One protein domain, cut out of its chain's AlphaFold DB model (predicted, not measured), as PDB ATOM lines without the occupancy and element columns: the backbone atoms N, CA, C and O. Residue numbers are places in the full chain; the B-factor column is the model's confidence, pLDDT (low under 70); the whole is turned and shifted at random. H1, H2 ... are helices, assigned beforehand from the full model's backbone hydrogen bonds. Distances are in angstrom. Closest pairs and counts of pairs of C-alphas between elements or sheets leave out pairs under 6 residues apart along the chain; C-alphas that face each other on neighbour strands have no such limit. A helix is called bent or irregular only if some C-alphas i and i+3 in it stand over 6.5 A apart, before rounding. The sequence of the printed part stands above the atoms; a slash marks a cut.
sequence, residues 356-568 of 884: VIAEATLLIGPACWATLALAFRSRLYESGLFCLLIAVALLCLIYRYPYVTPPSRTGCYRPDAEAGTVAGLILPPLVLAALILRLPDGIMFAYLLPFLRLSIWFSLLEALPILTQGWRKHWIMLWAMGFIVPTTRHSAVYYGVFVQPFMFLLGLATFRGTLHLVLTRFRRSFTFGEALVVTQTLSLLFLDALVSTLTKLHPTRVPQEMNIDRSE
ATOM      1  N   VAL A 356      16.781  20.503   5.030       80.56
ATOM      2  CA  VAL A 356      16.812  21.945   4.752       80.56
ATOM      3  C   VAL A 356      18.222  22.425   4.420       80.56
ATOM      4  O   VAL A 356      18.395  23.286   3.558       80.56
ATOM      5  N   ILE A 357      19.251  21.871   5.073       83.62
ATOM      6  CA  ILE A 357      20.641  22.134   4.679       83.62
ATOM      7  C   ILE A 357      20.877  21.606   3.262       83.62
ATOM      8  O   ILE A 357      21.430  22.338   2.449       83.62
ATOM      9  N   ALA A 358      20.419  20.393   2.940       87.69
ATOM     10  CA  ALA A 358      20.552  19.817   1.605       87.69
ATOM     11  C   ALA A 358      19.829  20.657   0.536       87.69
ATOM     12  O   ALA A 358      20.439  20.990  -0.478       87.69
ATOM     13  N   GLU A 359      18.581  21.073   0.778       89.38
ATOM     14  CA  GLU A 359      17.833  21.990  -0.093       89.38
ATOM     15  C   GLU A 359      18.604  23.303  -0.299       89.38
ATOM     16  O   GLU A 359      18.805  23.745  -1.433       89.38
ATOM     17  N   ALA A 360      19.093  23.913   0.785       88.00
ATOM     18  CA  ALA A 360      19.865  25.145   0.707       88.00
ATOM     19  C   ALA A 360      21.171  24.957  -0.078       88.00
ATOM     20  O   ALA A 360      21.500  25.799  -0.910       88.00
ATOM     21  N   THR A 361      21.897  23.858   0.127       89.56
ATOM     22  CA  THR A 361      23.123  23.538  -0.616       89.56
ATOM     23  C   THR A 361      22.843  23.347  -2.106       89.56
ATOM     24  O   THR A 361      23.573  23.896  -2.932       89.56
ATOM     25  N   LEU A 362      21.768  22.636  -2.459       93.25
ATOM     26  CA  LEU A 362      21.361  22.407  -3.849       93.25
ATOM     27  C   LEU A 362      20.988  23.706  -4.572       93.25
ATOM     28  O   LEU A 362      21.228  23.817  -5.772       93.25
ATOM     29  N   LEU A 363      20.454  24.704  -3.865       92.56
ATOM     30  CA  LEU A 363      20.136  26.022  -4.429       92.56
ATOM     31  C   LEU A 363      21.345  26.970  -4.455       92.56
ATOM     32  O   LEU A 363      21.547  27.694  -5.430       92.56
ATOM     33  N   ILE A 364      22.161  26.971  -3.398       91.69
ATOM     34  CA  ILE A 364      23.302  27.883  -3.249       91.69
ATOM     35  C   ILE A 364      24.472  27.475  -4.148       91.69
ATOM     36  O   ILE A 364      25.144  28.350  -4.682       91.69
ATOM     37  N   GLY A 365      24.708  26.180  -4.376       92.00
ATOM     38  CA  GLY A 365      25.790  25.712  -5.255       92.00
ATOM     39  C   GLY A 365      25.717  26.306  -6.673       92.00
ATOM     40  O   GLY A 365      26.645  27.008  -7.085       92.00
ATOM     41  N   PRO A 366      24.605  26.112  -7.408       94.25
ATOM     42  CA  PRO A 366      24.385  26.741  -8.711       94.25
ATOM     43  C   PRO A 366      24.394  28.276  -8.656       94.25
ATOM     44  O   PRO A 366      24.877  28.918  -9.587       94.25
ATOM     45  N   ALA A 367      23.926  28.879  -7.557       92.69
ATOM     46  CA  ALA A 367      23.989  30.325  -7.344       92.69
ATOM     47  C   ALA A 367      25.434  30.845  -7.247       92.69
ATOM     48  O   ALA A 367      25.771  31.848  -7.880       92.69
ATOM     49  N   CYS A 368      26.316  30.154  -6.524       90.25
ATOM     50  CA  CYS A 368      27.746  30.467  -6.485       90.25
ATOM     51  C   CYS A 368      28.373  30.358  -7.880       90.25
ATOM     52  O   CYS A 368      29.120  31.248  -8.286       90.25
ATOM     53  N   TRP A 369      28.029  29.312  -8.640       92.00
ATOM     54  CA  TRP A 369      28.517  29.143 -10.011       92.00
ATOM     55  C   TRP A 369      28.076  30.292 -10.925       92.00
ATOM     56  O   TRP A 369      28.909  30.907 -11.588       92.00
ATOM     57  N   ALA A 370      26.788  30.645 -10.900       91.62
ATOM     58  CA  ALA A 370      26.254  31.773 -11.660       91.62
ATOM     59  C   ALA A 370      26.957  33.094 -11.298       91.62
ATOM     60  O   ALA A 370      27.269  33.901 -12.172       91.62
ATOM     61  N   THR A 371      27.271  33.291 -10.016       89.31
ATOM     62  CA  THR A 371      27.997  34.471  -9.528       89.31
ATOM     63  C   THR A 371      29.406  34.564 -10.101       89.31
ATOM     64  O   THR A 371      29.823  35.623 -10.571       89.31
ATOM     65  N   LEU A 372      30.132  33.445 -10.075       87.81
ATOM     66  CA  LEU A 372      31.476  33.342 -10.624       87.81
ATOM     67  C   LEU A 372      31.468  33.569 -12.142       87.81
ATOM     68  O   LEU A 372      32.283  34.329 -12.659       87.81
ATOM     69  N   ALA A 373      30.508  32.975 -12.853       88.44
ATOM     70  CA  ALA A 373      30.351  33.154 -14.292       88.44
ATOM     71  C   ALA A 373      30.042  34.618 -14.671       88.44
ATOM     72  O   ALA A 373      30.609  35.139 -15.632       88.44
ATOM     73  N   LEU A 374      29.208  35.319 -13.889       86.50
ATOM     74  CA  LEU A 374      28.959  36.755 -14.072       86.50
ATOM     75  C   LEU A 374      30.234  37.585 -13.853       86.50
ATOM     76  O   LEU A 374      30.515  38.493 -14.637       86.50
ATOM     77  N   ALA A 375      31.031  37.248 -12.835       81.81
ATOM     78  CA  ALA A 375      32.309  37.910 -12.577       81.81
ATOM     79  C   ALA A 375      33.300  37.715 -13.740       81.81
ATOM     80  O   ALA A 375      33.935  38.681 -14.164       81.81
ATOM     81  N   PHE A 376      33.377  36.504 -14.308       86.44
ATOM     82  CA  PHE A 376      34.215  36.217 -15.478       86.44
ATOM     83  C   PHE A 376      33.794  36.991 -16.731       86.44
ATOM     84  O   PHE A 376      34.654  37.375 -17.517       86.44
ATOM     85  N   ARG A 377      32.504  37.312 -16.891       84.31
ATOM     86  CA  ARG A 377      32.016  38.227 -17.945       84.31
ATOM     87  C   ARG A 377      32.160  39.713 -17.579       84.31
ATOM     88  O   ARG A 377      31.440  40.560 -18.102       84.31
ATOM     89  N   SER A 378      33.053  40.039 -16.641       75.56
ATOM     90  CA  SER A 378      33.333  41.401 -16.163       75.56
ATOM     91  C   SER A 378      32.111  42.139 -15.590       75.56
ATOM     92  O   SER A 378      32.082  43.369 -15.548       75.56
ATOM     93  N   ARG A 379      31.095  41.414 -15.101       78.94
ATOM     94  CA  ARG A 379      29.914  41.987 -14.428       78.94
ATOM     95  C   ARG A 379      30.107  41.998 -12.911       78.94
ATOM     96  O   ARG A 379      29.343  41.392 -12.163       78.94
ATOM     97  N   LEU A 380      31.164  42.687 -12.469       68.94
ATOM     98  CA  LEU A 380      31.631  42.685 -11.074       68.94
ATOM     99  C   LEU A 380      30.587  43.205 -10.073       68.94
ATOM    100  O   LEU A 380      30.530  42.750  -8.930       68.94
ATOM    101  N   TYR A 381      29.750  44.152 -10.498       72.19
ATOM    102  CA  TYR A 381      28.703  44.729  -9.658       72.19
ATOM    103  C   TYR A 381      27.581  43.720  -9.372       72.19
ATOM    104  O   TYR A 381      27.194  43.515  -8.224       72.19
ATOM    105  N   GLU A 382      27.098  43.037 -10.403       78.62
ATOM    106  CA  GLU A 382      26.051  42.023 -10.339       78.62
ATOM    107  C   GLU A 382      26.537  40.795  -9.598       78.62
ATOM    108  O   GLU A 382      25.820  40.292  -8.735       78.62
ATOM    109  N   SER A 383      27.769  40.355  -9.868       74.81
ATOM    110  CA  SER A 383      28.381  39.281  -9.096       74.81
ATOM    111  C   SER A 383      28.532  39.672  -7.624       74.81
ATOM    112  O   SER A 383      28.236  38.867  -6.749       74.81
ATOM    113  N   GLY A 384      28.906  40.921  -7.320       72.31
ATOM    114  CA  GLY A 384      28.968  41.419  -5.942       72.31
ATOM    115  C   GLY A 384      27.602  41.422  -5.248       72.31
ATOM    116  O   GLY A 384      27.484  40.995  -4.097       72.31
ATOM    117  N   LEU A 385      26.551  41.839  -5.957       76.69
ATOM    118  CA  LEU A 385      25.178  41.857  -5.448       76.69
ATOM    119  C   LEU A 385      24.624  40.437  -5.232       76.69
ATOM    120  O   LEU A 385      23.939  40.180  -4.242       76.69
ATOM    121  N   PHE A 386      24.946  39.498  -6.122       81.94
ATOM    122  CA  PHE A 386      24.552  38.097  -5.986       81.94
ATOM    123  C   PHE A 386      25.327  37.387  -4.863       81.94
ATOM    124  O   PHE A 386      24.721  36.670  -4.070       81.94
ATOM    125  N   CYS A 387      26.629  37.666  -4.711       80.88
ATOM    126  CA  CYS A 387      27.427  37.255  -3.547       80.88
ATOM    127  C   CYS A 387      26.778  37.717  -2.235       80.88
ATOM    128  O   CYS A 387      26.640  36.933  -1.295       80.88
ATOM    129  N   LEU A 388      26.349  38.984  -2.176       79.44
ATOM    130  CA  LEU A 388      25.656  39.534  -1.013       79.44
ATOM    131  C   LEU A 388      24.354  38.778  -0.727       79.44
ATOM    132  O   LEU A 388      24.085  38.439   0.423       79.44
ATOM    133  N   LEU A 389      23.564  38.488  -1.762       83.25
ATOM    134  CA  LEU A 389      22.336  37.709  -1.634       83.25
ATOM    135  C   LEU A 389      22.604  36.303  -1.081       83.25
ATOM    136  O   LEU A 389      21.897  35.871  -0.171       83.25
ATOM    137  N   ILE A 390      23.630  35.610  -1.582       83.38
ATOM    138  CA  ILE A 390      24.032  34.287  -1.088       83.38
ATOM    139  C   ILE A 390      24.431  34.367   0.388       83.38
ATOM    140  O   ILE A 390      23.940  33.582   1.201       83.38
ATOM    141  N   ALA A 391      25.262  35.344   0.757       76.88
ATOM    142  CA  ALA A 391      25.663  35.559   2.144       76.88
ATOM    143  C   ALA A 391      24.445  35.821   3.047       76.88
ATOM    144  O   ALA A 391      24.314  35.218   4.109       76.88
ATOM    145  N   VAL A 392      23.505  36.658   2.605       78.19
ATOM    146  CA  VAL A 392      22.259  36.952   3.326       78.19
ATOM    147  C   VAL A 392      21.365  35.714   3.456       78.19
ATOM    148  O   VAL A 392      20.814  35.477   4.530       78.19
ATOM    149  N   ALA A 393      21.243  34.890   2.414       80.88
ATOM    150  CA  ALA A 393      20.481  33.644   2.466       80.88
ATOM    151  C   ALA A 393      21.095  32.637   3.456       80.88
ATOM    152  O   ALA A 393      20.367  32.046   4.256       80.88
ATOM    153  N   LEU A 394      22.428  32.507   3.467       80.00
ATOM    154  CA  LEU A 394      23.164  31.708   4.455       80.00
ATOM    155  C   LEU A 394      22.964  32.240   5.878       80.00
ATOM    156  O   LEU A 394      22.716  31.464   6.795       80.00
ATOM    157  N   LEU A 395      23.005  33.560   6.076       74.81
ATOM    158  CA  LEU A 395      22.744  34.175   7.380       74.81
ATOM    159  C   LEU A 395      21.307  33.919   7.854       74.81
ATOM    160  O   LEU A 395      21.105  33.590   9.022       74.81
ATOM    161  N   CYS A 396      20.313  34.012   6.966       72.31
ATOM    162  CA  CYS A 396      18.925  33.659   7.274       72.31
ATOM    163  C   CYS A 396      18.792  32.188   7.706       72.31
ATOM    164  O   CYS A 396      18.060  31.898   8.655       72.31
ATOM    165  N   LEU A 397      19.522  31.281   7.043       74.75
ATOM    166  CA  LEU A 397      19.582  29.864   7.398       74.75
ATOM    167  C   LEU A 397      20.241  29.652   8.772       74.75
ATOM    168  O   LEU A 397      19.697  28.925   9.595       74.75
ATOM    169  N   ILE A 398      21.367  30.316   9.054       68.00
ATOM    170  CA  ILE A 398      22.146  30.147  10.293       68.00
ATOM    171  C   ILE A 398      21.442  30.766  11.513       68.00
ATOM    172  O   ILE A 398      21.339  30.125  12.559       68.00
ATOM    173  N   TYR A 399      20.948  32.006  11.413       59.44
ATOM    174  CA  TYR A 399      20.522  32.790  12.582       59.44
ATOM    175  C   TYR A 399      19.075  32.552  13.041       59.44
ATOM    176  O   TYR A 399      18.741  32.911  14.172       59.44
ATOM    177  N   ARG A 400      18.189  31.979  12.212       62.09
ATOM    178  CA  ARG A 400      16.764  31.791  12.568       62.09
ATOM    179  C   ARG A 400      16.133  30.478  12.112       62.09
ATOM    180  O   ARG A 400      14.908  30.386  12.113       62.09
ATOM    181  N   TYR A 401      16.933  29.449  11.840       50.00
ATOM    182  CA  TYR A 401      16.466  28.106  11.470       50.00
ATOM    183  C   TYR A 401      15.232  27.584  12.251       50.00
ATOM    184  O   TYR A 401      14.315  27.085  11.609       50.00
ATOM    185  N   PRO A 402      15.102  27.751  13.592       44.69
ATOM    186  CA  PRO A 402      13.937  27.234  14.318       44.69
ATOM    187  C   PRO A 402      12.710  28.171  14.322       44.69
ATOM    188  O   PRO A 402      11.662  27.791  14.834       44.69
ATOM    189  N   TYR A 403      12.821  29.402  13.807       45.66
ATOM    190  CA  TYR A 403      11.833  30.473  14.020       45.66
ATOM    191  C   TYR A 403      11.510  31.298  12.769       45.66
ATOM    192  O   TYR A 403      11.020  32.424  12.899       45.66
ATOM    193  N   VAL A 404      11.735  30.784  11.554       47.03
ATOM    194  CA  VAL A 404      11.305  31.487  10.329       47.03
ATOM    195  C   VAL A 404       9.785  31.380  10.134       47.03
ATOM    196  O   VAL A 404       9.284  30.960   9.100       47.03
ATOM    197  N   THR A 405       9.010  31.797  11.132       48.50
ATOM    198  CA  THR A 405       7.715  32.416  10.864       48.50
ATOM    199  C   THR A 405       8.011  33.823  10.349       48.50
ATOM    200  O   THR A 405       8.610  34.610  11.091       48.50
ATOM    201  N   PRO A 406       7.627  34.178   9.111       45.31
ATOM    202  CA  PRO A 406       7.840  35.526   8.608       45.31
ATOM    203  C   PRO A 406       7.194  36.552   9.552       45.31
ATOM    204  O   PRO A 406       6.172  36.248  10.184       45.31
ATOM    205  N   PRO A 407       7.752  37.765   9.678       43.78
ATOM    206  CA  PRO A 407       7.380  38.680  10.747       43.78
ATOM    207  C   PRO A 407       5.885  39.027  10.756       43.78
ATOM    208  O   PRO A 407       5.303  39.367   9.727       43.78
ATOM    209  N   SER A 408       5.289  39.063  11.951       42.06
ATOM    210  CA  SER A 408       4.071  39.825  12.305       42.06
ATOM    211  C   SER A 408       2.692  39.378  11.785       42.06
ATOM    212  O   SER A 408       1.709  40.054  12.082       42.06
ATOM    213  N   ARG A 409       2.551  38.259  11.056       52.28
ATOM    214  CA  ARG A 409       1.238  37.837  10.514       52.28
ATOM    215  C   ARG A 409       0.939  36.349  10.701       52.28
ATOM    216  O   ARG A 409       0.737  35.618   9.725       52.28
ATOM    217  N   THR A 410       0.877  35.910  11.956       51.66
ATOM    218  CA  THR A 410       0.378  34.578  12.329       51.66
ATOM    219  C   THR A 410      -1.000  34.355  11.683       51.66
ATOM    220  O   THR A 410      -1.985  35.009  12.011       51.66
ATOM    221  N   GLY A 411      -1.057  33.488  10.664       61.09
ATOM    222  CA  GLY A 411      -2.282  33.161   9.923       61.09
ATOM    223  C   GLY A 411      -2.364  33.613   8.457       61.09
ATOM    224  O   GLY A 411      -3.364  33.289   7.814       61.09
ATOM    225  N   CYS A 412      -1.363  34.320   7.908       72.62
ATOM    226  CA  CYS A 412      -1.312  34.622   6.463       72.62
ATOM    227  C   CYS A 412      -0.698  33.495   5.620       72.62
ATOM    228  O   CYS A 412      -1.132  33.300   4.487       72.62
ATOM    229  N   TYR A 413       0.253  32.739   6.167       82.56
ATOM    230  CA  TYR A 413       0.924  31.633   5.475       82.56
ATOM    231  C   TYR A 413       0.233  30.292   5.732       82.56
ATOM    232  O   TYR A 413      -0.552  30.157   6.679       82.56
ATOM    233  N   ARG A 414       0.502  29.309   4.867       81.31
ATOM    234  CA  ARG A 414       0.021  27.932   5.024       81.31
ATOM    235  C   ARG A 414       0.581  27.326   6.329       81.31
ATOM    236  O   ARG A 414       1.792  27.384   6.532       81.31
ATOM    237  N   PRO A 415      -0.264  26.783   7.227       64.75
ATOM    238  CA  PRO A 415       0.203  26.103   8.437       64.75
ATOM    239  C   PRO A 415       0.807  24.732   8.093       64.75
ATOM    240  O   PRO A 415       0.395  24.116   7.108       64.75
ATOM    241  N   ASP A 416       1.725  24.246   8.930       61.06
ATOM    242  CA  ASP A 416       2.329  22.901   8.854       61.06
ATOM    243  C   ASP A 416       3.262  22.650   7.645       61.06
ATOM    244  O   ASP A 416       3.511  21.497   7.290       61.06
ATOM    245  N   ALA A 417       3.764  23.708   6.995       62.88
ATOM    246  CA  ALA A 417       4.747  23.633   5.910       62.88
ATOM    247  C   ALA A 417       5.989  24.469   6.242       62.88
ATOM    248  O   ALA A 417       5.876  25.525   6.874       62.88
ATOM    249  N   GLU A 418       7.161  24.023   5.789       75.12
ATOM    250  CA  GLU A 418       8.386  24.811   5.897       75.12
ATOM    251  C   GLU A 418       8.265  26.130   5.129       75.12
ATOM    252  O   GLU A 418       7.607  26.220   4.086       75.12
ATOM    253  N   ALA A 419       8.920  27.175   5.637       77.75
ATOM    254  CA  ALA A 419       8.795  28.514   5.074       77.75
ATOM    255  C   ALA A 419       9.304  28.608   3.625       77.75
ATOM    256  O   ALA A 419       8.802  29.454   2.890       77.75
ATOM    257  N   GLY A 420      10.264  27.771   3.209       84.69
ATOM    258  CA  GLY A 420      10.839  27.812   1.857       84.69
ATOM    259  C   GLY A 420      11.698  29.047   1.594       84.69
ATOM    260  O   GLY A 420      11.790  29.517   0.463       84.69
ATOM    261  N   THR A 421      12.281  29.628   2.645       84.81
ATOM    262  CA  THR A 421      12.950  30.936   2.600       84.81
ATOM    263  C   THR A 421      14.100  30.974   1.599       84.81
ATOM    264  O   THR A 421      14.168  31.901   0.801       84.81
ATOM    265  N   VAL A 422      14.984  29.970   1.601       87.69
ATOM    266  CA  VAL A 422      16.132  29.937   0.677       87.69
ATOM    267  C   VAL A 422      15.655  29.779  -0.767       87.69
ATOM    268  O   VAL A 422      16.087  30.545  -1.626       87.69
ATOM    269  N   ALA A 423      14.699  28.878  -1.020       89.12
ATOM    270  CA  ALA A 423      14.084  28.702  -2.336       89.12
ATOM    271  C   ALA A 423      13.473  30.007  -2.867       89.12
ATOM    272  O   ALA A 423      13.778  30.418  -3.984       89.12
ATOM    273  N   GLY A 424      12.686  30.715  -2.052       90.25
ATOM    274  CA  GLY A 424      12.064  31.980  -2.455       90.25
ATOM    275  C   GLY A 424      13.044  33.130  -2.699       90.25
ATOM    276  O   GLY A 424      12.786  33.976  -3.552       90.25
ATOM    277  N   LEU A 425      14.161  33.175  -1.963       91.56
ATOM    278  CA  LEU A 425      15.171  34.228  -2.099       91.56
ATOM    279  C   LEU A 425      16.126  33.991  -3.276       91.56
ATOM    280  O   LEU A 425      16.516  34.954  -3.934       91.56
ATOM    281  N   ILE A 426      16.517  32.740  -3.527       94.00
ATOM    282  CA  ILE A 426      17.583  32.399  -4.481       94.00
ATOM    283  C   ILE A 426      17.040  32.032  -5.861       94.00
ATOM    284  O   ILE A 426      17.646  32.411  -6.862       94.00
ATOM    285  N   LEU A 427      15.916  31.317  -5.943       94.75
ATOM    286  CA  LEU A 427      15.493  30.694  -7.198       94.75
ATOM    287  C   LEU A 427      15.154  31.704  -8.313       94.75
ATOM    288  O   LEU A 427      15.673  31.526  -9.415       94.75
ATOM    289  N   PRO A 428      14.364  32.780  -8.091       95.50
ATOM    290  CA  PRO A 428      14.074  33.728  -9.171       95.50
ATOM    291  C   PRO A 428      15.321  34.481  -9.686       95.50
ATOM    292  O   PRO A 428      15.523  34.504 -10.904       95.50
ATOM    293  N   PRO A 429      16.216  35.010  -8.819       94.81
ATOM    294  CA  PRO A 429      17.485  35.577  -9.274       94.81
ATOM    295  C   PRO A 429      18.371  34.566 -10.014       94.81
ATOM    296  O   PRO A 429      18.999  34.924 -11.007       94.81
ATOM    297  N   LEU A 430      18.407  33.305  -9.565       95.62
ATOM    298  CA  LEU A 430      19.172  32.232 -10.207       95.62
ATOM    299  C   LEU A 430      18.691  31.958 -11.635       95.62
ATOM    300  O   LEU A 430      19.515  31.854 -12.539       95.62
ATOM    301  N   VAL A 431      17.376  31.889 -11.850       94.81
ATOM    302  CA  VAL A 431      16.782  31.686 -13.180       94.81
ATOM    303  C   VAL A 431      17.156  32.828 -14.130       94.81
ATOM    304  O   VAL A 431      17.581  32.578 -15.256       94.81
ATOM    305  N   LEU A 432      17.060  34.083 -13.676       92.81
ATOM    306  CA  LEU A 432      17.445  35.246 -14.486       92.81
ATOM    307  C   LEU A 432      18.948  35.278 -14.781       92.81
ATOM    308  O   LEU A 432      19.343  35.586 -15.904       92.81
ATOM    309  N   ALA A 433      19.789  34.938 -13.802       92.69
ATOM    310  CA  ALA A 433      21.231  34.856 -14.002       92.69
ATOM    311  C   ALA A 433      21.593  33.769 -15.027       92.69
ATOM    312  O   ALA A 433      22.384  34.027 -15.932       92.69
ATOM    313  N   ALA A 434      20.970  32.589 -14.936       92.12
ATOM    314  CA  ALA A 434      21.165  31.493 -15.882       92.12
ATOM    315  C   ALA A 434      20.795  31.893 -17.323       92.12
ATOM    316  O   ALA A 434      21.556  31.626 -18.252       92.12
ATOM    317  N   LEU A 435      19.675  32.604 -17.500       89.50
ATOM    318  CA  LEU A 435      19.256  33.151 -18.795       89.50
ATOM    319  C   LEU A 435      20.268  34.160 -19.355       89.50
ATOM    320  O   LEU A 435      20.677  34.058 -20.509       89.50
ATOM    321  N   ILE A 436      20.698  35.122 -18.534       87.88
ATOM    322  CA  ILE A 436      21.629  36.187 -18.940       87.88
ATOM    323  C   ILE A 436      22.992  35.618 -19.348       87.88
ATOM    324  O   ILE A 436      23.597  36.091 -20.310       87.88
ATOM    325  N   LEU A 437      23.477  34.591 -18.649       87.81
ATOM    326  CA  LEU A 437      24.766  33.961 -18.944       87.81
ATOM    327  C   LEU A 437      24.808  33.278 -20.317       87.81
ATOM    328  O   LEU A 437      25.887  33.166 -20.893       87.81
ATOM    329  N   ARG A 438      23.653  32.879 -20.861       85.25
ATOM    330  CA  ARG A 438      23.537  32.290 -22.205       85.25
ATOM    331  C   ARG A 438      23.431  33.314 -23.324       85.25
ATOM    332  O   ARG A 438      23.669  32.969 -24.477       85.25
ATOM    333  N   LEU A 439      23.077  34.555 -23.011       84.31
ATOM    334  CA  LEU A 439      22.930  35.583 -24.030       84.31
ATOM    335  C   LEU A 439      24.299  36.133 -24.458       84.31
ATOM    336  O   LEU A 439      25.166  36.357 -23.606       84.31
ATOM    337  N   PRO A 440      24.524  36.382 -25.759       81.88
ATOM    338  CA  PRO A 440      25.658  37.190 -26.191       81.88
ATOM    339  C   PRO A 440      25.518  38.620 -25.652       81.88
ATOM    340  O   PRO A 440      24.402  39.096 -25.425       81.88
ATOM    341  N   ASP A 441      26.641  39.315 -25.450       77.94
ATOM    342  CA  ASP A 441      26.606  40.739 -25.106       77.94
ATOM    343  C   ASP A 441      25.904  41.506 -26.245       77.94
ATOM    344  O   ASP A 441      26.307  41.433 -27.405       77.94
ATOM    345  N   GLY A 442      24.811  42.198 -25.921       77.31
ATOM    346  CA  GLY A 442      23.930  42.836 -26.902       77.31
ATOM    347  C   GLY A 442      22.675  43.440 -26.267       77.31
ATOM    348  O   GLY A 442      22.555  43.503 -25.043       77.31
ATOM    349  N   ILE A 443      21.718  43.869 -27.096       76.50
ATOM    350  CA  ILE A 443      20.509  44.591 -26.648       76.50
ATOM    351  C   ILE A 443      19.682  43.752 -25.660       76.50
ATOM    352  O   ILE A 443      19.342  44.225 -24.580       76.50
ATOM    353  N   MET A 444      19.435  42.474 -25.972       79.50
ATOM    354  CA  MET A 444      18.701  41.558 -25.083       79.50
ATOM    355  C   MET A 444      19.405  41.336 -23.740       79.50
ATOM    356  O   MET A 444      18.756  41.251 -22.697       79.50
ATOM    357  N   PHE A 445      20.738  41.269 -23.749       81.94
ATOM    358  CA  PHE A 445      21.533  41.157 -22.531       81.94
ATOM    359  C   PHE A 445      21.397  42.420 -21.666       81.94
ATOM    360  O   PHE A 445      21.103  42.327 -20.471       81.94
ATOM    361  N   ALA A 446      21.547  43.603 -22.273       79.75
ATOM    362  CA  ALA A 446      21.403  44.889 -21.590       79.75
ATOM    363  C   ALA A 446      19.992  45.082 -21.010       79.75
ATOM    364  O   ALA A 446      19.838  45.636 -19.921       79.75
ATOM    365  N   TYR A 447      18.976  44.564 -21.699       82.50
ATOM    366  CA  TYR A 447      17.586  44.629 -21.274       82.50
ATOM    367  C   TYR A 447      17.264  43.804 -20.030       82.50
ATOM    368  O   TYR A 447      16.541  44.276 -19.157       82.50
ATOM    369  N   LEU A 448      17.784  42.577 -19.929       84.50
ATOM    370  CA  LEU A 448      17.463  41.679 -18.814       84.50
ATOM    371  C   LEU A 448      18.258  41.985 -17.543       84.50
ATOM    372  O   LEU A 448      17.822  41.639 -16.442       84.50
ATOM    373  N   LEU A 449      19.398  42.664 -17.667       83.06
ATOM    374  CA  LEU A 449      20.266  42.986 -16.537       83.06
ATOM    375  C   LEU A 449      19.548  43.806 -15.431       83.06
ATOM    376  O   LEU A 449      19.654  43.429 -14.258       83.06
ATOM    377  N   PRO A 450      18.748  44.853 -15.736       82.94
ATOM    378  CA  PRO A 450      17.879  45.516 -14.757       82.94
ATOM    379  C   PRO A 450      16.882  44.591 -14.043       82.94
ATOM    380  O   PRO A 450      16.647  44.771 -12.848       82.94
ATOM    381  N   PHE A 451      16.320  43.590 -14.730       87.69
ATOM    382  CA  PHE A 451      15.374  42.640 -14.130       87.69
ATOM    383  C   PHE A 451      16.071  41.705 -13.138       87.69
ATOM    384  O   PHE A 451      15.540  41.472 -12.051       87.69
ATOM    385  N   LEU A 452      17.285  41.234 -13.456       89.12
ATOM    386  CA  LEU A 452      18.112  40.476 -12.509       89.12
ATOM    387  C   LEU A 452      18.413  41.311 -11.259       89.12
ATOM    388  O   LEU A 452      18.201  40.844 -10.140       89.12
ATOM    389  N   ARG A 453      18.846  42.566 -11.436       86.75
ATOM    390  CA  ARG A 453      19.105  43.483 -10.314       86.75
ATOM    391  C   ARG A 453      17.861  43.656  -9.441       86.75
ATOM    392  O   ARG A 453      17.956  43.541  -8.222       86.75
ATOM    393  N   LEU A 454      16.702  43.899 -10.053       88.62
ATOM    394  CA  LEU A 454      15.425  44.020  -9.349       88.62
ATOM    395  C   LEU A 454      15.075  42.758  -8.561       88.62
ATOM    396  O   LEU A 454      14.741  42.865  -7.386       88.62
ATOM    397  N   SER A 455      15.211  41.576  -9.164       92.50
ATOM    398  CA  SER A 455      14.940  40.302  -8.490       92.50
ATOM    399  C   SER A 455      15.850  40.083  -7.276       92.50
ATOM    400  O   SER A 455      15.365  39.723  -6.204       92.50
ATOM    401  N   ILE A 456      17.148  40.397  -7.384       89.94
ATOM    402  CA  ILE A 456      18.066  40.324  -6.236       89.94
ATOM    403  C   ILE A 456      17.638  41.305  -5.136       89.94
ATOM    404  O   ILE A 456      17.603  40.946  -3.958       89.94
ATOM    405  N   TRP A 457      17.267  42.533  -5.507       87.69
ATOM    406  CA  TRP A 457      16.795  43.535  -4.554       87.69
ATOM    407  C   TRP A 457      15.473  43.155  -3.885       87.69
ATOM    408  O   TRP A 457      15.343  43.379  -2.683       87.69
ATOM    409  N   PHE A 458      14.528  42.543  -4.606       90.75
ATOM    410  CA  PHE A 458      13.299  41.986  -4.029       90.75
ATOM    411  C   PHE A 458      13.630  40.979  -2.928       90.75
ATOM    412  O   PHE A 458      13.116  41.092  -1.814       90.75
ATOM    413  N   SER A 459      14.553  40.056  -3.206       91.06
ATOM    414  CA  SER A 459      15.005  39.061  -2.235       91.06
ATOM    415  C   SER A 459      15.721  39.692  -1.032       91.06
ATOM    416  O   SER A 459      15.357  39.423   0.114       91.06
ATOM    417  N   LEU A 460      16.689  40.591  -1.246       85.50
ATOM    418  CA  LEU A 460      17.414  41.266  -0.157       85.50
ATOM    419  C   LEU A 460      16.472  42.048   0.773       85.50
ATOM    420  O   LEU A 460      16.596  42.000   1.997       85.50
ATOM    421  N   LEU A 461      15.495  42.744   0.194       83.38
ATOM    422  CA  LEU A 461      14.539  43.578   0.916       83.38
ATOM    423  C   LEU A 461      13.557  42.768   1.782       83.38
ATOM    424  O   LEU A 461      13.113  43.271   2.820       83.38
ATOM    425  N   GLU A 462      13.252  41.521   1.416       84.19
ATOM    426  CA  GLU A 462      12.465  40.607   2.259       84.19
ATOM    427  C   GLU A 462      13.321  39.824   3.262       84.19
ATOM    428  O   GLU A 462      12.835  39.461   4.335       84.19
ATOM    429  N   ALA A 463      14.611  39.635   2.984       80.56
ATOM    430  CA  ALA A 463      15.546  39.062   3.947       80.56
ATOM    431  C   ALA A 463      15.849  40.017   5.121       80.56
ATOM    432  O   ALA A 463      16.049  39.568   6.252       80.56
ATOM    433  N   LEU A 464      15.818  41.339   4.898       72.94
ATOM    434  CA  LEU A 464      16.080  42.352   5.930       72.94
ATOM    435  C   LEU A 464      15.184  42.191   7.182       72.94
ATOM    436  O   LEU A 464      15.723  42.037   8.278       72.94
ATOM    437  N   PRO A 465      13.838  42.161   7.105       69.25
ATOM    438  CA  PRO A 465      12.980  41.903   8.268       69.25
ATOM    439  C   PRO A 465      13.299  40.606   9.035       69.25
ATOM    440  O   PRO A 465      13.123  40.558  10.253       69.25
ATOM    441  N   ILE A 466      13.774  39.566   8.343       69.75
ATOM    442  CA  ILE A 466      14.110  38.258   8.933       69.75
ATOM    443  C   ILE A 466      15.365  38.373   9.807       69.75
ATOM    444  O   ILE A 466      15.374  37.914  10.950       69.75
ATOM    445  N   LEU A 467      16.395  39.056   9.305       66.44
ATOM    446  CA  LEU A 467      17.650  39.290  10.026       66.44
ATOM    447  C   LEU A 467      17.486  40.276  11.197       66.44
ATOM    448  O   LEU A 467      18.231  40.239  12.175       66.44
ATOM    449  N   THR A 468      16.484  41.154  11.126       59.19
ATOM    450  CA  THR A 468      16.370  42.333  12.000       59.19
ATOM    451  C   THR A 468      15.460  42.173  13.206       59.19
ATOM    452  O   THR A 468      15.501  43.009  14.108       59.19
ATOM    453  N   GLN A 469      14.727  41.063  13.323       56.16
ATOM    454  CA  GLN A 469      13.950  40.730  14.524       56.16
ATOM    455  C   GLN A 469      14.809  40.522  15.801       56.16
ATOM    456  O   GLN A 469      14.263  40.160  16.844       56.16
ATOM    457  N   GLY A 470      16.133  40.735  15.742       49.97
ATOM    458  CA  GLY A 470      17.053  40.785  16.889       49.97
ATOM    459  C   GLY A 470      17.971  42.021  16.955       49.97
ATOM    460  O   GLY A 470      18.799  42.090  17.856       49.97
ATOM    461  N   TRP A 471      17.852  42.995  16.039       48.91
ATOM    462  CA  TRP A 471      18.748  44.165  15.946       48.91
ATOM    463  C   TRP A 471      18.001  45.492  16.179       48.91
ATOM    464  O   TRP A 471      16.815  45.624  15.873       48.91
ATOM    465  N   ARG A 472      18.688  46.517  16.715       48.44
ATOM    466  CA  ARG A 472      18.100  47.860  16.916       48.44
ATOM    467  C   ARG A 472      17.799  48.525  15.562       48.44
ATOM    468  O   ARG A 472      18.694  48.664  14.732       48.44
ATOM    469  N   LYS A 473      16.560  49.014  15.388       48.44
ATOM    470  CA  LYS A 473      15.986  49.610  14.152       48.44
ATOM    471  C   LYS A 473      16.873  50.645  13.424       48.44
ATOM    472  O   LYS A 473      16.800  50.740  12.205       48.44
ATOM    473  N   HIS A 474      17.726  51.382  14.137       48.66
ATOM    474  CA  HIS A 474      18.559  52.454  13.569       48.66
ATOM    475  C   HIS A 474      19.769  51.955  12.757       48.66
ATOM    476  O   HIS A 474      20.095  52.551  11.733       48.66
ATOM    477  N   TRP A 475      20.388  50.828  13.132       53.72
ATOM    478  CA  TRP A 475      21.521  50.260  12.378       53.72
ATOM    479  C   TRP A 475      21.107  49.752  10.996       53.72
ATOM    480  O   TRP A 475      21.882  49.789  10.051       53.72
ATOM    481  N   ILE A 476      19.848  49.347  10.867       52.09
ATOM    482  CA  ILE A 476      19.245  48.808   9.646       52.09
ATOM    483  C   ILE A 476      18.949  49.920   8.648       52.09
ATOM    484  O   ILE A 476      19.155  49.746   7.453       52.09
ATOM    485  N   MET A 477      18.498  51.073   9.143       48.00
ATOM    486  CA  MET A 477      18.271  52.257   8.322       48.00
ATOM    487  C   MET A 477      19.599  52.784   7.762       48.00
ATOM    488  O   MET A 477      19.675  53.093   6.579       48.00
ATOM    489  N   LEU A 478      20.665  52.765   8.571       53.31
ATOM    490  CA  LEU A 478      22.027  53.096   8.138       53.31
ATOM    491  C   LEU A 478      22.597  52.076   7.137       53.31
ATOM    492  O   LEU A 478      23.203  52.477   6.150       53.31
ATOM    493  N   TRP A 479      22.356  50.776   7.331       58.06
ATOM    494  CA  TRP A 479      22.812  49.725   6.408       58.06
ATOM    495  C   TRP A 479      22.067  49.764   5.062       58.06
ATOM    496  O   TRP A 479      22.686  49.693   4.001       58.06
ATOM    497  N   ALA A 480      20.743  49.956   5.091       48.97
ATOM    498  CA  ALA A 480      19.917  50.120   3.895       48.97
ATOM    499  C   ALA A 480      20.288  51.396   3.123       48.97
ATOM    500  O   ALA A 480      20.456  51.343   1.908       48.97
ATOM    501  N   MET A 481      20.496  52.527   3.808       50.28
ATOM    502  CA  MET A 481      20.986  53.759   3.177       50.28
ATOM    503  C   MET A 481      22.410  53.594   2.620       50.28
ATOM    504  O   MET A 481      22.692  54.079   1.526       50.28
ATOM    505  N   GLY A 482      23.276  52.850   3.316       54.25
ATOM    506  CA  GLY A 482      24.657  52.577   2.908       54.25
ATOM    507  C   GLY A 482      24.799  51.760   1.620       54.25
ATOM    508  O   GLY A 482      25.793  51.930   0.925       54.25
ATOM    509  N   PHE A 483      23.810  50.934   1.256       54.62
ATOM    510  CA  PHE A 483      23.814  50.168  -0.000       54.62
ATOM    511  C   PHE A 483      22.890  50.749  -1.079       54.62
ATOM    512  O   PHE A 483      23.253  50.735  -2.254       54.62
ATOM    513  N   ILE A 484      21.725  51.305  -0.726       50.47
ATOM    514  CA  ILE A 484      20.774  51.872  -1.704       50.47
ATOM    515  C   ILE A 484      21.342  53.136  -2.371       50.47
ATOM    516  O   ILE A 484      21.130  53.353  -3.563       50.47
ATOM    517  N   VAL A 485      22.098  53.965  -1.642       52.56
ATOM    518  CA  VAL A 485      22.638  55.229  -2.176       52.56
ATOM    519  C   VAL A 485      23.792  55.005  -3.175       52.56
ATOM    520  O   VAL A 485      23.772  55.624  -4.239       52.56
ATOM    521  N   PRO A 486      24.763  54.097  -2.950       53.66
ATOM    522  CA  PRO A 486      25.792  53.803  -3.956       53.66
ATOM    523  C   PRO A 486      25.267  53.064  -5.194       53.66
ATOM    524  O   PRO A 486      25.750  53.304  -6.297       53.66
ATOM    525  N   THR A 487      24.265  52.193  -5.041       50.06
ATOM    526  CA  THR A 487      23.692  51.398  -6.148       50.06
ATOM    527  C   THR A 487      22.805  52.228  -7.077       50.06
ATOM    528  O   THR A 487      22.880  52.089  -8.302       50.06
ATOM    529  N   THR A 488      22.033  53.165  -6.519       49.56
ATOM    530  CA  THR A 488      21.310  54.186  -7.298       49.56
ATOM    531  C   THR A 488      22.282  55.137  -8.006       49.56
ATOM    532  O   THR A 488      22.082  55.445  -9.180       49.56
ATOM    533  N   ARG A 489      23.396  55.509  -7.355       48.38
ATOM    534  CA  ARG A 489      24.460  56.340  -7.948       48.38
ATOM    535  C   ARG A 489      25.214  55.634  -9.085       48.38
ATOM    536  O   ARG A 489      25.422  56.249 -10.121       48.38
ATOM    537  N   HIS A 490      25.566  54.354  -8.949       50.38
ATOM    538  CA  HIS A 490      26.230  53.586 -10.017       50.38
ATOM    539  C   HIS A 490      25.308  53.376 -11.234       50.38
ATOM    540  O   HIS A 490      25.745  53.492 -12.376       50.38
ATOM    541  N   SER A 491      24.009  53.157 -10.990       45.97
ATOM    542  CA  SER A 491      22.995  53.013 -12.046       45.97
ATOM    543  C   SER A 491      22.734  54.324 -12.803       45.97
ATOM    544  O   SER A 491      22.534  54.297 -14.014       45.97
ATOM    545  N   ALA A 492      22.773  55.467 -12.109       46.72
ATOM    546  CA  ALA A 492      22.591  56.792 -12.705       46.72
ATOM    547  C   ALA A 492      23.811  57.275 -13.515       46.72
ATOM    548  O   ALA A 492      23.643  58.035 -14.465       46.72
ATOM    549  N   VAL A 493      25.026  56.839 -13.155       47.69
ATOM    550  CA  VAL A 493      26.283  57.282 -13.790       47.69
ATOM    551  C   VAL A 493      26.559  56.589 -15.132       47.69
ATOM    552  O   VAL A 493      27.186  57.200 -15.989       47.69
ATOM    553  N   TYR A 494      26.075  55.361 -15.356       44.00
ATOM    554  CA  TYR A 494      26.391  54.599 -16.577       44.00
ATOM    555  C   TYR A 494      25.285  54.558 -17.655       44.00
ATOM    556  O   TYR A 494      25.607  54.252 -18.798       44.00
ATOM    557  N   TYR A 495      24.006  54.838 -17.342       47.31
ATOM    558  CA  TYR A 495      22.882  54.475 -18.240       47.31
ATOM    559  C   TYR A 495      21.736  55.510 -18.365       47.31
ATOM    560  O   TYR A 495      20.620  55.162 -18.749       47.31
ATOM    561  N   GLY A 496      21.981  56.790 -18.063       47.69
ATOM    562  CA  GLY A 496      21.008  57.876 -18.277       47.69
ATOM    563  C   GLY A 496      20.131  58.214 -17.057       47.69
ATOM    564  O   GLY A 496      19.782  57.370 -16.235       47.69
ATOM    565  N   VAL A 497      19.787  59.500 -16.920       51.03
ATOM    566  CA  VAL A 497      19.575  60.152 -15.609       51.03
ATOM    567  C   VAL A 497      18.163  60.003 -14.996       51.03
ATOM    568  O   VAL A 497      17.982  60.371 -13.843       51.03
ATOM    569  N   PHE A 498      17.159  59.402 -15.655       50.56
ATOM    570  CA  PHE A 498      15.793  59.343 -15.069       50.56
ATOM    571  C   PHE A 498      15.018  58.019 -15.204       50.56
ATOM    572  O   PHE A 498      14.217  57.703 -14.323       50.56
ATOM    573  N   VAL A 499      15.250  57.204 -16.238       58.34
ATOM    574  CA  VAL A 499      14.395  56.027 -16.522       58.34
ATOM    575  C   VAL A 499      14.719  54.825 -15.626       58.34
ATOM    576  O   VAL A 499      13.815  54.192 -15.083       58.34
ATOM    577  N   GLN A 500      16.003  54.535 -15.406       64.88
ATOM    578  CA  GLN A 500      16.439  53.392 -14.592       64.88
ATOM    579  C   GLN A 500      16.072  53.533 -13.097       64.88
ATOM    580  O   GLN A 500      15.528  52.581 -12.532       64.88
ATOM    581  N   PRO A 501      16.261  54.699 -12.438       69.69
ATOM    582  CA  PRO A 501      15.823  54.882 -11.051       69.69
ATOM    583  C   PRO A 501      14.301  54.782 -10.881       69.69
ATOM    584  O   PRO A 501      13.829  54.202  -9.904       69.69
ATOM    585  N   PHE A 502      13.527  55.306 -11.839       75.06
ATOM    586  CA  PHE A 502      12.067  55.214 -11.816       75.06
ATOM    587  C   PHE A 502      11.588  53.762 -11.940       75.06
ATOM    588  O   PHE A 502      10.804  53.310 -11.108       75.06
ATOM    589  N   MET A 503      12.102  53.012 -12.921       75.75
ATOM    590  CA  MET A 503      11.789  51.588 -13.099       75.75
ATOM    591  C   MET A 503      12.170  50.760 -11.873       75.75
ATOM    592  O   MET A 503      11.429  49.862 -11.474       75.75
ATOM    593  N   PHE A 504      13.289  51.098 -11.230       81.19
ATOM    594  CA  PHE A 504      13.710  50.454  -9.996       81.19
ATOM    595  C   PHE A 504      12.718  50.686  -8.844       81.19
ATOM    596  O   PHE A 504      12.233  49.732  -8.232       81.19
ATOM    597  N   LEU A 505      12.362  51.947  -8.571       82.62
ATOM    598  CA  LEU A 505      11.409  52.304  -7.513       82.62
ATOM    599  C   LEU A 505      10.009  51.744  -7.787       82.62
ATOM    600  O   LEU A 505       9.365  51.219  -6.877       82.62
ATOM    601  N   LEU A 506       9.554  51.808  -9.040       85.94
ATOM    602  CA  LEU A 506       8.286  51.229  -9.467       85.94
ATOM    603  C   LEU A 506       8.293  49.706  -9.309       85.94
ATOM    604  O   LEU A 506       7.315  49.135  -8.827       85.94
ATOM    605  N   GLY A 507       9.399  49.044  -9.644       87.31
ATOM    606  CA  GLY A 507       9.577  47.614  -9.418       87.31
ATOM    607  C   GLY A 507       9.466  47.238  -7.943       87.31
ATOM    608  O   GLY A 507       8.722  46.328  -7.589       87.31
ATOM    609  N   LEU A 508      10.125  47.981  -7.052       86.31
ATOM    610  CA  LEU A 508      10.011  47.755  -5.607       86.31
ATOM    611  C   LEU A 508       8.579  47.972  -5.095       86.31
ATOM    612  O   LEU A 508       8.079  47.180  -4.290       86.31
ATOM    613  N   ALA A 509       7.910  49.030  -5.562       86.94
ATOM    614  CA  ALA A 509       6.541  49.350  -5.169       86.94
ATOM    615  C   ALA A 509       5.542  48.284  -5.647       86.94
ATOM    616  O   ALA A 509       4.702  47.829  -4.867       86.94
ATOM    617  N   THR A 510       5.659  47.848  -6.902       90.06
ATOM    618  CA  THR A 510       4.810  46.802  -7.495       90.06
ATOM    619  C   THR A 510       5.026  45.459  -6.808       90.06
ATOM    620  O   THR A 510       4.044  44.810  -6.441       90.06
ATOM    621  N   PHE A 511       6.273  45.090  -6.509       91.75
ATOM    622  CA  PHE A 511       6.590  43.891  -5.735       91.75
ATOM    623  C   PHE A 511       5.980  43.916  -4.333       91.75
ATOM    624  O   PHE A 511       5.242  42.996  -3.962       91.75
ATOM    625  N   ARG A 512       6.198  44.991  -3.565       86.81
ATOM    626  CA  ARG A 512       5.620  45.139  -2.218       86.81
ATOM    627  C   ARG A 512       4.092  45.139  -2.243       86.81
ATOM    628  O   ARG A 512       3.468  44.496  -1.397       86.81
ATOM    629  N   GLY A 513       3.491  45.835  -3.207       86.62
ATOM    630  CA  GLY A 513       2.043  45.883  -3.393       86.62
ATOM    631  C   GLY A 513       1.458  44.507  -3.713       86.62
ATOM    632  O   GLY A 513       0.508  44.074  -3.059       86.62
ATOM    633  N   THR A 514       2.072  43.785  -4.651       89.69
ATOM    634  CA  THR A 514       1.637  42.445  -5.070       89.69
ATOM    635  C   THR A 514       1.795  41.434  -3.941       89.69
ATOM    636  O   THR A 514       0.853  40.702  -3.642       89.69
ATOM    637  N   LEU A 515       2.928  41.443  -3.232       89.19
ATOM    638  CA  LEU A 515       3.148  40.586  -2.065       89.19
ATOM    639  C   LEU A 515       2.123  40.859  -0.959       89.19
ATOM    640  O   LEU A 515       1.526  39.933  -0.406       89.19
ATOM    641  N   HIS A 516       1.843  42.133  -0.670       85.56
ATOM    642  CA  HIS A 516       0.808  42.497   0.292       85.56
ATOM    643  C   HIS A 516      -0.580  42.008  -0.147       85.56
ATOM    644  O   HIS A 516      -1.322  41.452   0.670       85.56
ATOM    645  N   LEU A 517      -0.942  42.195  -1.417       86.06
ATOM    646  CA  LEU A 517      -2.220  41.754  -1.972       86.06
ATOM    647  C   LEU A 517      -2.368  40.231  -1.861       86.06
ATOM    648  O   LEU A 517      -3.357  39.758  -1.301       86.06
ATOM    649  N   VAL A 518      -1.370  39.476  -2.324       87.69
ATOM    650  CA  VAL A 518      -1.374  38.007  -2.306       87.69
ATOM    651  C   VAL A 518      -1.546  37.489  -0.879       87.69
ATOM    652  O   VAL A 518      -2.460  36.710  -0.611       87.69
ATOM    653  N   LEU A 519      -0.758  37.992   0.075       84.56
ATOM    654  CA  LEU A 519      -0.808  37.518   1.462       84.56
ATOM    655  C   LEU A 519      -2.081  37.940   2.209       84.56
ATOM    656  O   LEU A 519      -2.527  37.240   3.119       84.56
ATOM    657  N   THR A 520      -2.685  39.080   1.859       82.88
ATOM    658  CA  THR A 520      -3.917  39.545   2.521       82.88
ATOM    659  C   THR A 520      -5.180  38.930   1.936       82.88
ATOM    660  O   THR A 520      -6.114  38.662   2.695       82.88
ATOM    661  N   ARG A 521      -5.226  38.702   0.617       83.94
ATOM    662  CA  ARG A 521      -6.397  38.164  -0.091       83.94
ATOM    663  C   ARG A 521      -6.415  36.644  -0.138       83.94
ATOM    664  O   ARG A 521      -7.488  36.061  -0.014       83.94
ATOM    665  N   PHE A 522      -5.251  36.006  -0.221       87.00
ATOM    666  CA  PHE A 522      -5.113  34.555  -0.326       87.00
ATOM    667  C   PHE A 522      -4.486  33.944   0.932       87.00
ATOM    668  O   PHE A 522      -3.575  33.117   0.863       87.00
ATOM    669  N   ARG A 523      -5.000  34.338   2.106       87.38
ATOM    670  CA  ARG A 523      -4.523  33.841   3.408       87.38
ATOM    671  C   ARG A 523      -4.506  32.312   3.452       87.38
ATOM    672  O   ARG A 523      -5.467  31.672   3.032       87.38
ATOM    673  N   ARG A 524      -3.438  31.753   4.024       85.88
ATOM    674  CA  ARG A 524      -3.175  30.312   4.184       85.88
ATOM    675  C   ARG A 524      -2.979  29.534   2.877       85.88
ATOM    676  O   ARG A 524      -2.884  28.312   2.939       85.88
ATOM    677  N   SER A 525      -2.898  30.211   1.726       87.25
ATOM    678  CA  SER A 525      -2.689  29.532   0.437       87.25
ATOM    679  C   SER A 525      -1.215  29.263   0.160       87.25
ATOM    680  O   SER A 525      -0.918  28.190  -0.333       87.25
ATOM    681  N   PHE A 526      -0.306  30.179   0.509       89.06
ATOM    682  CA  PHE A 526       1.114  30.120   0.124       89.06
ATOM    683  C   PHE A 526       2.044  29.854   1.321       89.06
ATOM    684  O   PHE A 526       1.770  30.321   2.436       89.06
ATOM    685  N   THR A 527       3.168  29.163   1.089       87.56
ATOM    686  CA  THR A 527       4.370  29.299   1.942       87.56
ATOM    687  C   THR A 527       5.042  30.654   1.684       87.56
ATOM    688  O   THR A 527       4.669  31.381   0.761       87.56
ATOM    689  N   PHE A 528       6.011  31.044   2.516       86.44
ATOM    690  CA  PHE A 528       6.743  32.293   2.290       86.44
ATOM    691  C   PHE A 528       7.548  32.238   0.986       86.44
ATOM    692  O   PHE A 528       7.452  33.154   0.176       86.44
ATOM    693  N   GLY A 529       8.252  31.130   0.743       88.25
ATOM    694  CA  GLY A 529       9.006  30.882  -0.479       88.25
ATOM    695  C   GLY A 529       8.131  30.878  -1.729       88.25
ATOM    696  O   GLY A 529       8.425  31.606  -2.674       88.25
ATOM    697  N   GLU A 530       7.015  30.139  -1.711       90.81
ATOM    698  CA  GLU A 530       6.041  30.121  -2.814       90.81
ATOM    699  C   GLU A 530       5.521  31.535  -3.126       90.81
ATOM    700  O   GLU A 530       5.462  31.936  -4.288       90.81
ATOM    701  N   ALA A 531       5.166  32.308  -2.089       91.25
ATOM    702  CA  ALA A 531       4.681  33.673  -2.262       91.25
ATOM    703  C   ALA A 531       5.743  34.574  -2.901       91.25
ATOM    704  O   ALA A 531       5.398  35.336  -3.801       91.25
ATOM    705  N   LEU A 532       7.010  34.469  -2.477       91.94
ATOM    706  CA  LEU A 532       8.112  35.238  -3.057       91.94
ATOM    707  C   LEU A 532       8.321  34.912  -4.535       91.94
ATOM    708  O   LEU A 532       8.403  35.839  -5.335       91.94
ATOM    709  N   VAL A 533       8.366  33.630  -4.912       93.94
ATOM    710  CA  VAL A 533       8.534  33.236  -6.323       93.94
ATOM    711  C   VAL A 533       7.410  33.836  -7.169       93.94
ATOM    712  O   VAL A 533       7.676  34.549  -8.135       93.94
ATOM    713  N   VAL A 534       6.153  33.641  -6.758       93.38
ATOM    714  CA  VAL A 534       4.985  34.129  -7.506       93.38
ATOM    715  C   VAL A 534       4.967  35.657  -7.605       93.38
ATOM    716  O   VAL A 534       4.716  36.201  -8.682       93.38
ATOM    717  N   THR A 535       5.232  36.380  -6.515       93.81
ATOM    718  CA  THR A 535       5.133  37.848  -6.520       93.81
ATOM    719  C   THR A 535       6.298  38.500  -7.247       93.81
ATOM    720  O   THR A 535       6.081  39.524  -7.897       93.81
ATOM    721  N   GLN A 536       7.502  37.918  -7.204       94.44
ATOM    722  CA  GLN A 536       8.616  38.365  -8.040       94.44
ATOM    723  C   GLN A 536       8.272  38.194  -9.523       94.44
ATOM    724  O   GLN A 536       8.332  39.173 -10.264       94.44
ATOM    725  N   THR A 537       7.816  37.007  -9.943       92.25
ATOM    726  CA  THR A 537       7.438  36.746 -11.342       92.25
ATOM    727  C   THR A 537       6.355  37.707 -11.835       92.25
ATOM    728  O   THR A 537       6.528  38.332 -12.879       92.25
ATOM    729  N   LEU A 538       5.272  37.897 -11.073       92.25
ATOM    730  CA  LEU A 538       4.195  38.822 -11.450       92.25
ATOM    731  C   LEU A 538       4.679  40.274 -11.574       92.25
ATOM    732  O   LEU A 538       4.232  40.993 -12.465       92.25
ATOM    733  N   SER A 539       5.594  40.701 -10.703       93.12
ATOM    734  CA  SER A 539       6.116  42.073 -10.717       93.12
ATOM    735  C   SER A 539       7.045  42.310 -11.903       93.12
ATOM    736  O   SER A 539       6.939  43.337 -12.565       93.12
ATOM    737  N   LEU A 540       7.916  41.348 -12.216       91.31
ATOM    738  CA  LEU A 540       8.815  41.437 -13.369       91.31
ATOM    739  C   LEU A 540       8.034  41.415 -14.689       91.31
ATOM    740  O   LEU A 540       8.286  42.252 -15.550       91.31
ATOM    741  N   LEU A 541       7.034  40.538 -14.820       89.56
ATOM    742  CA  LEU A 541       6.155  40.514 -15.993       89.56
ATOM    743  C   LEU A 541       5.363  41.824 -16.144       89.56
ATOM    744  O   LEU A 541       5.143  42.288 -17.260       89.56
ATOM    745  N   PHE A 542       4.945  42.448 -15.037       90.75
ATOM    746  CA  PHE A 542       4.214  43.717 -15.088       90.75
ATOM    747  C   PHE A 542       5.109  44.835 -15.620       90.75
ATOM    748  O   PHE A 542       4.682  45.630 -16.457       90.75
ATOM    749  N   LEU A 543       6.361  44.877 -15.158       89.00
ATOM    750  CA  LEU A 543       7.347  45.826 -15.659       89.00
ATOM    751  C   LEU A 543       7.653  45.586 -17.142       89.00
ATOM    752  O   LEU A 543       7.734  46.559 -17.883       89.00
ATOM    753  N   ASP A 544       7.761  44.331 -17.591       88.00
ATOM    754  CA  ASP A 544       7.952  44.008 -19.013       88.00
ATOM    755  C   ASP A 544       6.773  44.507 -19.872       88.00
ATOM    756  O   ASP A 544       6.976  45.213 -20.863       88.00
ATOM    757  N   ALA A 545       5.530  44.248 -19.447       89.12
ATOM    758  CA  ALA A 545       4.330  44.754 -20.121       89.12
ATOM    759  C   ALA A 545       4.277  46.291 -20.158       89.12
ATOM    760  O   ALA A 545       3.880  46.891 -21.164       89.12
ATOM    761  N   LEU A 546       4.685  46.944 -19.066       88.38
ATOM    762  CA  LEU A 546       4.735  48.398 -18.979       88.38
ATOM    763  C   LEU A 546       5.777  48.976 -19.934       88.38
ATOM    764  O   LEU A 546       5.459  49.905 -20.673       88.38
ATOM    765  N   VAL A 547       6.989  48.413 -19.961       85.75
ATOM    766  CA  VAL A 547       8.031  48.825 -20.910       85.75
ATOM    767  C   VAL A 547       7.522  48.653 -22.337       85.75
ATOM    768  O   VAL A 547       7.601  49.599 -23.111       85.75
ATOM    769  N   SER A 548       6.898  47.516 -22.664       85.50
ATOM    770  CA  SER A 548       6.277  47.295 -23.979       85.50
ATOM    771  C   SER A 548       5.295  48.399 -24.357       85.50
ATOM    772  O   SER A 548       5.308  48.897 -25.481       85.50
ATOM    773  N   THR A 549       4.445  48.791 -23.410       89.31
ATOM    774  CA  THR A 549       3.423  49.818 -23.623       89.31
ATOM    775  C   THR A 549       4.061  51.192 -23.839       89.31
ATOM    776  O   THR A 549       3.701  51.908 -24.773       89.31
ATOM    777  N   LEU A 550       5.040  51.556 -23.005       86.88
ATOM    778  CA  LEU A 550       5.744  52.837 -23.093       86.88
ATOM    779  C   LEU A 550       6.528  52.968 -24.398       86.88
ATOM    780  O   LEU A 550       6.498  54.031 -25.012       86.88
ATOM    781  N   THR A 551       7.167  51.889 -24.849       85.12
ATOM    782  CA  THR A 551       7.900  51.857 -26.116       85.12
ATOM    783  C   THR A 551       6.982  52.122 -27.311       85.12
ATOM    784  O   THR A 551       7.371  52.839 -28.229       85.12
ATOM    785  N   LYS A 552       5.742  51.613 -27.297       88.56
ATOM    786  CA  LYS A 552       4.770  51.856 -28.377       88.56
ATOM    787  C   LYS A 552       4.140  53.252 -28.318       88.56
ATOM    788  O   LYS A 552       3.930  53.858 -29.362       88.56
ATOM    789  N   LEU A 553       3.859  53.781 -27.124       88.12
ATOM    790  CA  LEU A 553       3.248  55.110 -26.957       88.12
ATOM    791  C   LEU A 553       4.243  56.265 -27.131       88.12
ATOM    792  O   LEU A 553       3.893  57.326 -27.650       88.12
ATOM    793  N   HIS A 554       5.479  56.087 -26.664       84.19
ATOM    794  CA  HIS A 554       6.505  57.126 -26.615       84.19
ATOM    795  C   HIS A 554       7.887  56.581 -27.017       84.19
ATOM    796  O   HIS A 554       8.822  56.630 -26.210       84.19
ATOM    797  N   PRO A 555       8.060  56.115 -28.269       79.50
ATOM    798  CA  PRO A 555       9.291  55.455 -28.721       79.50
ATOM    799  C   PRO A 555      10.550  56.319 -28.562       79.50
ATOM    800  O   PRO A 555      11.633  55.795 -28.342       79.50
ATOM    801  N   THR A 556      10.420  57.648 -28.614       78.19
ATOM    802  CA  THR A 556      11.541  58.593 -28.481       78.19
ATOM    803  C   THR A 556      11.936  58.910 -27.036       78.19
ATOM    804  O   THR A 556      12.981  59.515 -26.814       78.19
ATOM    805  N   ARG A 557      11.110  58.542 -26.042       75.94
ATOM    806  CA  ARG A 557      11.369  58.805 -24.612       75.94
ATOM    807  C   ARG A 557      11.913  57.590 -23.861       75.94
ATOM    808  O   ARG A 557      12.347  57.733 -22.719       75.94
ATOM    809  N   VAL A 558      11.854  56.410 -24.472       75.38
ATOM    810  CA  VAL A 558      12.352  55.160 -23.892       75.38
ATOM    811  C   VAL A 558      13.794  54.931 -24.371       75.38
ATOM    812  O   VAL A 558      14.060  55.121 -25.558       75.38
ATOM    813  N   PRO A 559      14.735  54.546 -23.486       75.44
ATOM    814  CA  PRO A 559      16.101  54.213 -23.887       75.44
ATOM    815  C   PRO A 559      16.119  53.122 -24.963       75.44
ATOM    816  O   PRO A 559      15.308  52.192 -24.916       75.44
ATOM    817  N   GLN A 560      17.046  53.215 -25.918       73.62
ATOM    818  CA  GLN A 560      17.118  52.278 -27.046       73.62
ATOM    819  C   GLN A 560      17.314  50.827 -26.584       73.62
ATOM    820  O   GLN A 560      16.777  49.909 -27.194       73.62
ATOM    821  N   GLU A 561      17.990  50.612 -25.455       71.88
ATOM    822  CA  GLU A 561      18.230  49.296 -24.858       71.88
ATOM    823  C   GLU A 561      16.943  48.625 -24.342       71.88
ATOM    824  O   GLU A 561      16.911  47.413 -24.141       71.88
ATOM    825  N   MET A 562      15.876  49.400 -24.115       74.88
ATOM    826  CA  MET A 562      14.553  48.907 -23.710       74.88
ATOM    827  C   MET A 562      13.578  48.762 -24.888       74.88
ATOM    828  O   MET A 562      12.467  48.245 -24.718       74.88
ATOM    829  N   ASN A 563      13.972  49.202 -26.084       78.31
ATOM    830  CA  ASN A 563      13.171  49.100 -27.297       78.31
ATOM    831  C   ASN A 563      13.382  47.738 -27.978       78.31
ATOM    832  O   ASN A 563      14.000  47.640 -29.034       78.31
ATOM    833  N   ILE A 564      12.897  46.679 -27.328       79.19
ATOM    834  CA  ILE A 564      12.919  45.318 -27.874       79.19
ATOM    835  C   ILE A 564      11.581  44.984 -28.515       79.19
ATOM    836  O   ILE A 564      10.526  45.074 -27.872       79.19
ATOM    837  N   ASP A 565      11.656  44.510 -29.757       75.44
ATOM    838  CA  ASP A 565      10.533  43.891 -30.438       75.44
ATOM    839  C   ASP A 565      10.187  42.563 -29.767       75.44
ATOM    840  O   ASP A 565      10.961  41.604 -29.733       75.44
ATOM    841  N   ARG A 566       8.993  42.527 -29.179       84.00
ATOM    842  CA  ARG A 566       8.442  41.328 -28.554       84.00
ATOM    843  C   ARG A 566       7.764  40.491 -29.622       84.00
ATOM    844  O   ARG A 566       7.067  41.032 -30.476       84.00
ATOM    845  N   SER A 567       7.902  39.171 -29.525       87.75
ATOM    846  CA  SER A 567       7.135  38.286 -30.394       87.75
ATOM    847  C   SER A 567       5.635  38.458 -30.153       87.75
ATOM    848  O   SER A 567       5.182  38.723 -29.033       87.75
ATOM    849  N   GLU A 568       4.855  38.264 -31.208       90.81
ATOM    850  CA  GLU A 568       3.401  38.437 -31.203       90.81
ATOM    851  C   GLU A 568       2.746  37.543 -30.134       90.81
ATOM    852  O   GLU A 568       1.938  37.998 -29.324       90.81
TER     853      GLU A 568
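What this domain is: This is residues 356 to 568 of the 884 residues of the protein "Dolichol kinase" of Spizellomyces punctatus (strain DAOM BR117) (UniProt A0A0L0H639). Seven helices run up and down in a bundle: H3 and H4 lie side by side in its middle, the hairpin H1 and H2 packs on one side of them, and H6 and H7, crossing each other, pack on the other. H5 is set off to one side, reaching the rest near its ends, and residues 401 to 420 make a long loop at one end of the bundle. The printed part has 213 residues, with seven named helices, H1 to H7 in chain order, and no named strand: the class is all helix. It is compact, with a radius of gyration of the C-alphas of 17.6 A and spans of 52 by 39 by 36 A.

How they stand to each other: Start at H4, residues 443 to 468, a hub that touches four helices. It touches H3, residues 421 to 438, the other hub, at a shallow tilt of 15 degrees, opposite ways; look at the C-alphas of Leu 425 and Ser 459, their closest, 4.8 A apart. H4 also touches H2, residues 380 to 400, the same way at 26 degrees, a shallow tilt, closest at C-alphas 389 and 460, 6.2 A. H1, residues 356 to 376, forms a hairpin with H2, closest at C-alphas 371 and 383, 4.8 A. On H7, residues 528 to 553, find residues 528 to 537, which touch residues 421 to 428 of H3 at a steep tilt of 40 degrees; the closest C-alphas, of Gly 424 and Gly 529, are 3.8 A apart. H6, residues 499 to 521, touches H7 at a steep tilt of 44 degrees, closest at C-alphas 511 and 539, 5.3 A. H5, residues 473 to 494, touches H6 with residues 488 to 492 alone, closest at C-alphas 488 and 501, 6.7 A, and is close but not clearly touching H4. Every O i to N i+4 pair is within hydrogen-bond range in H6 and H7; the others have 16 of 17 in H1 and in H2, 11 of 14 in H3, 18 of 22 in H4 and 15 of 18 in H5.

Where its parts are: Find C-alpha 443 at (20.509, 44.591, -26.648); from there H4 runs 38.9 A to C-alpha 468 at (16.370, 42.333, 12.000). H7 spans 37.3 A, ending at C-alpha 553 at (3.248, 55.110, -26.957). H5 spans 32.8 A, H6 32.0 A, H1 30.3 A, H2 30.0 A and H3 27.0 A. H3 is irregular, with C-alphas 425 and 428 7.2 A apart and a kink of 26 degrees near residue 428; H4 is only just irregular, with C-alphas 447 and 450 6.6 A apart.

The domain as a whole: The two C-alphas farthest apart, those of Pro 402 and Thr 556, are 53.1 A apart. The printed part has no cut, and the link from H2 to H3, 20 residues, is long. Mean pLDDT of the printed part is 77.1; look for values under 70 at residue 380 and residues 398 to 411, 415 to 417 and 465 to 501.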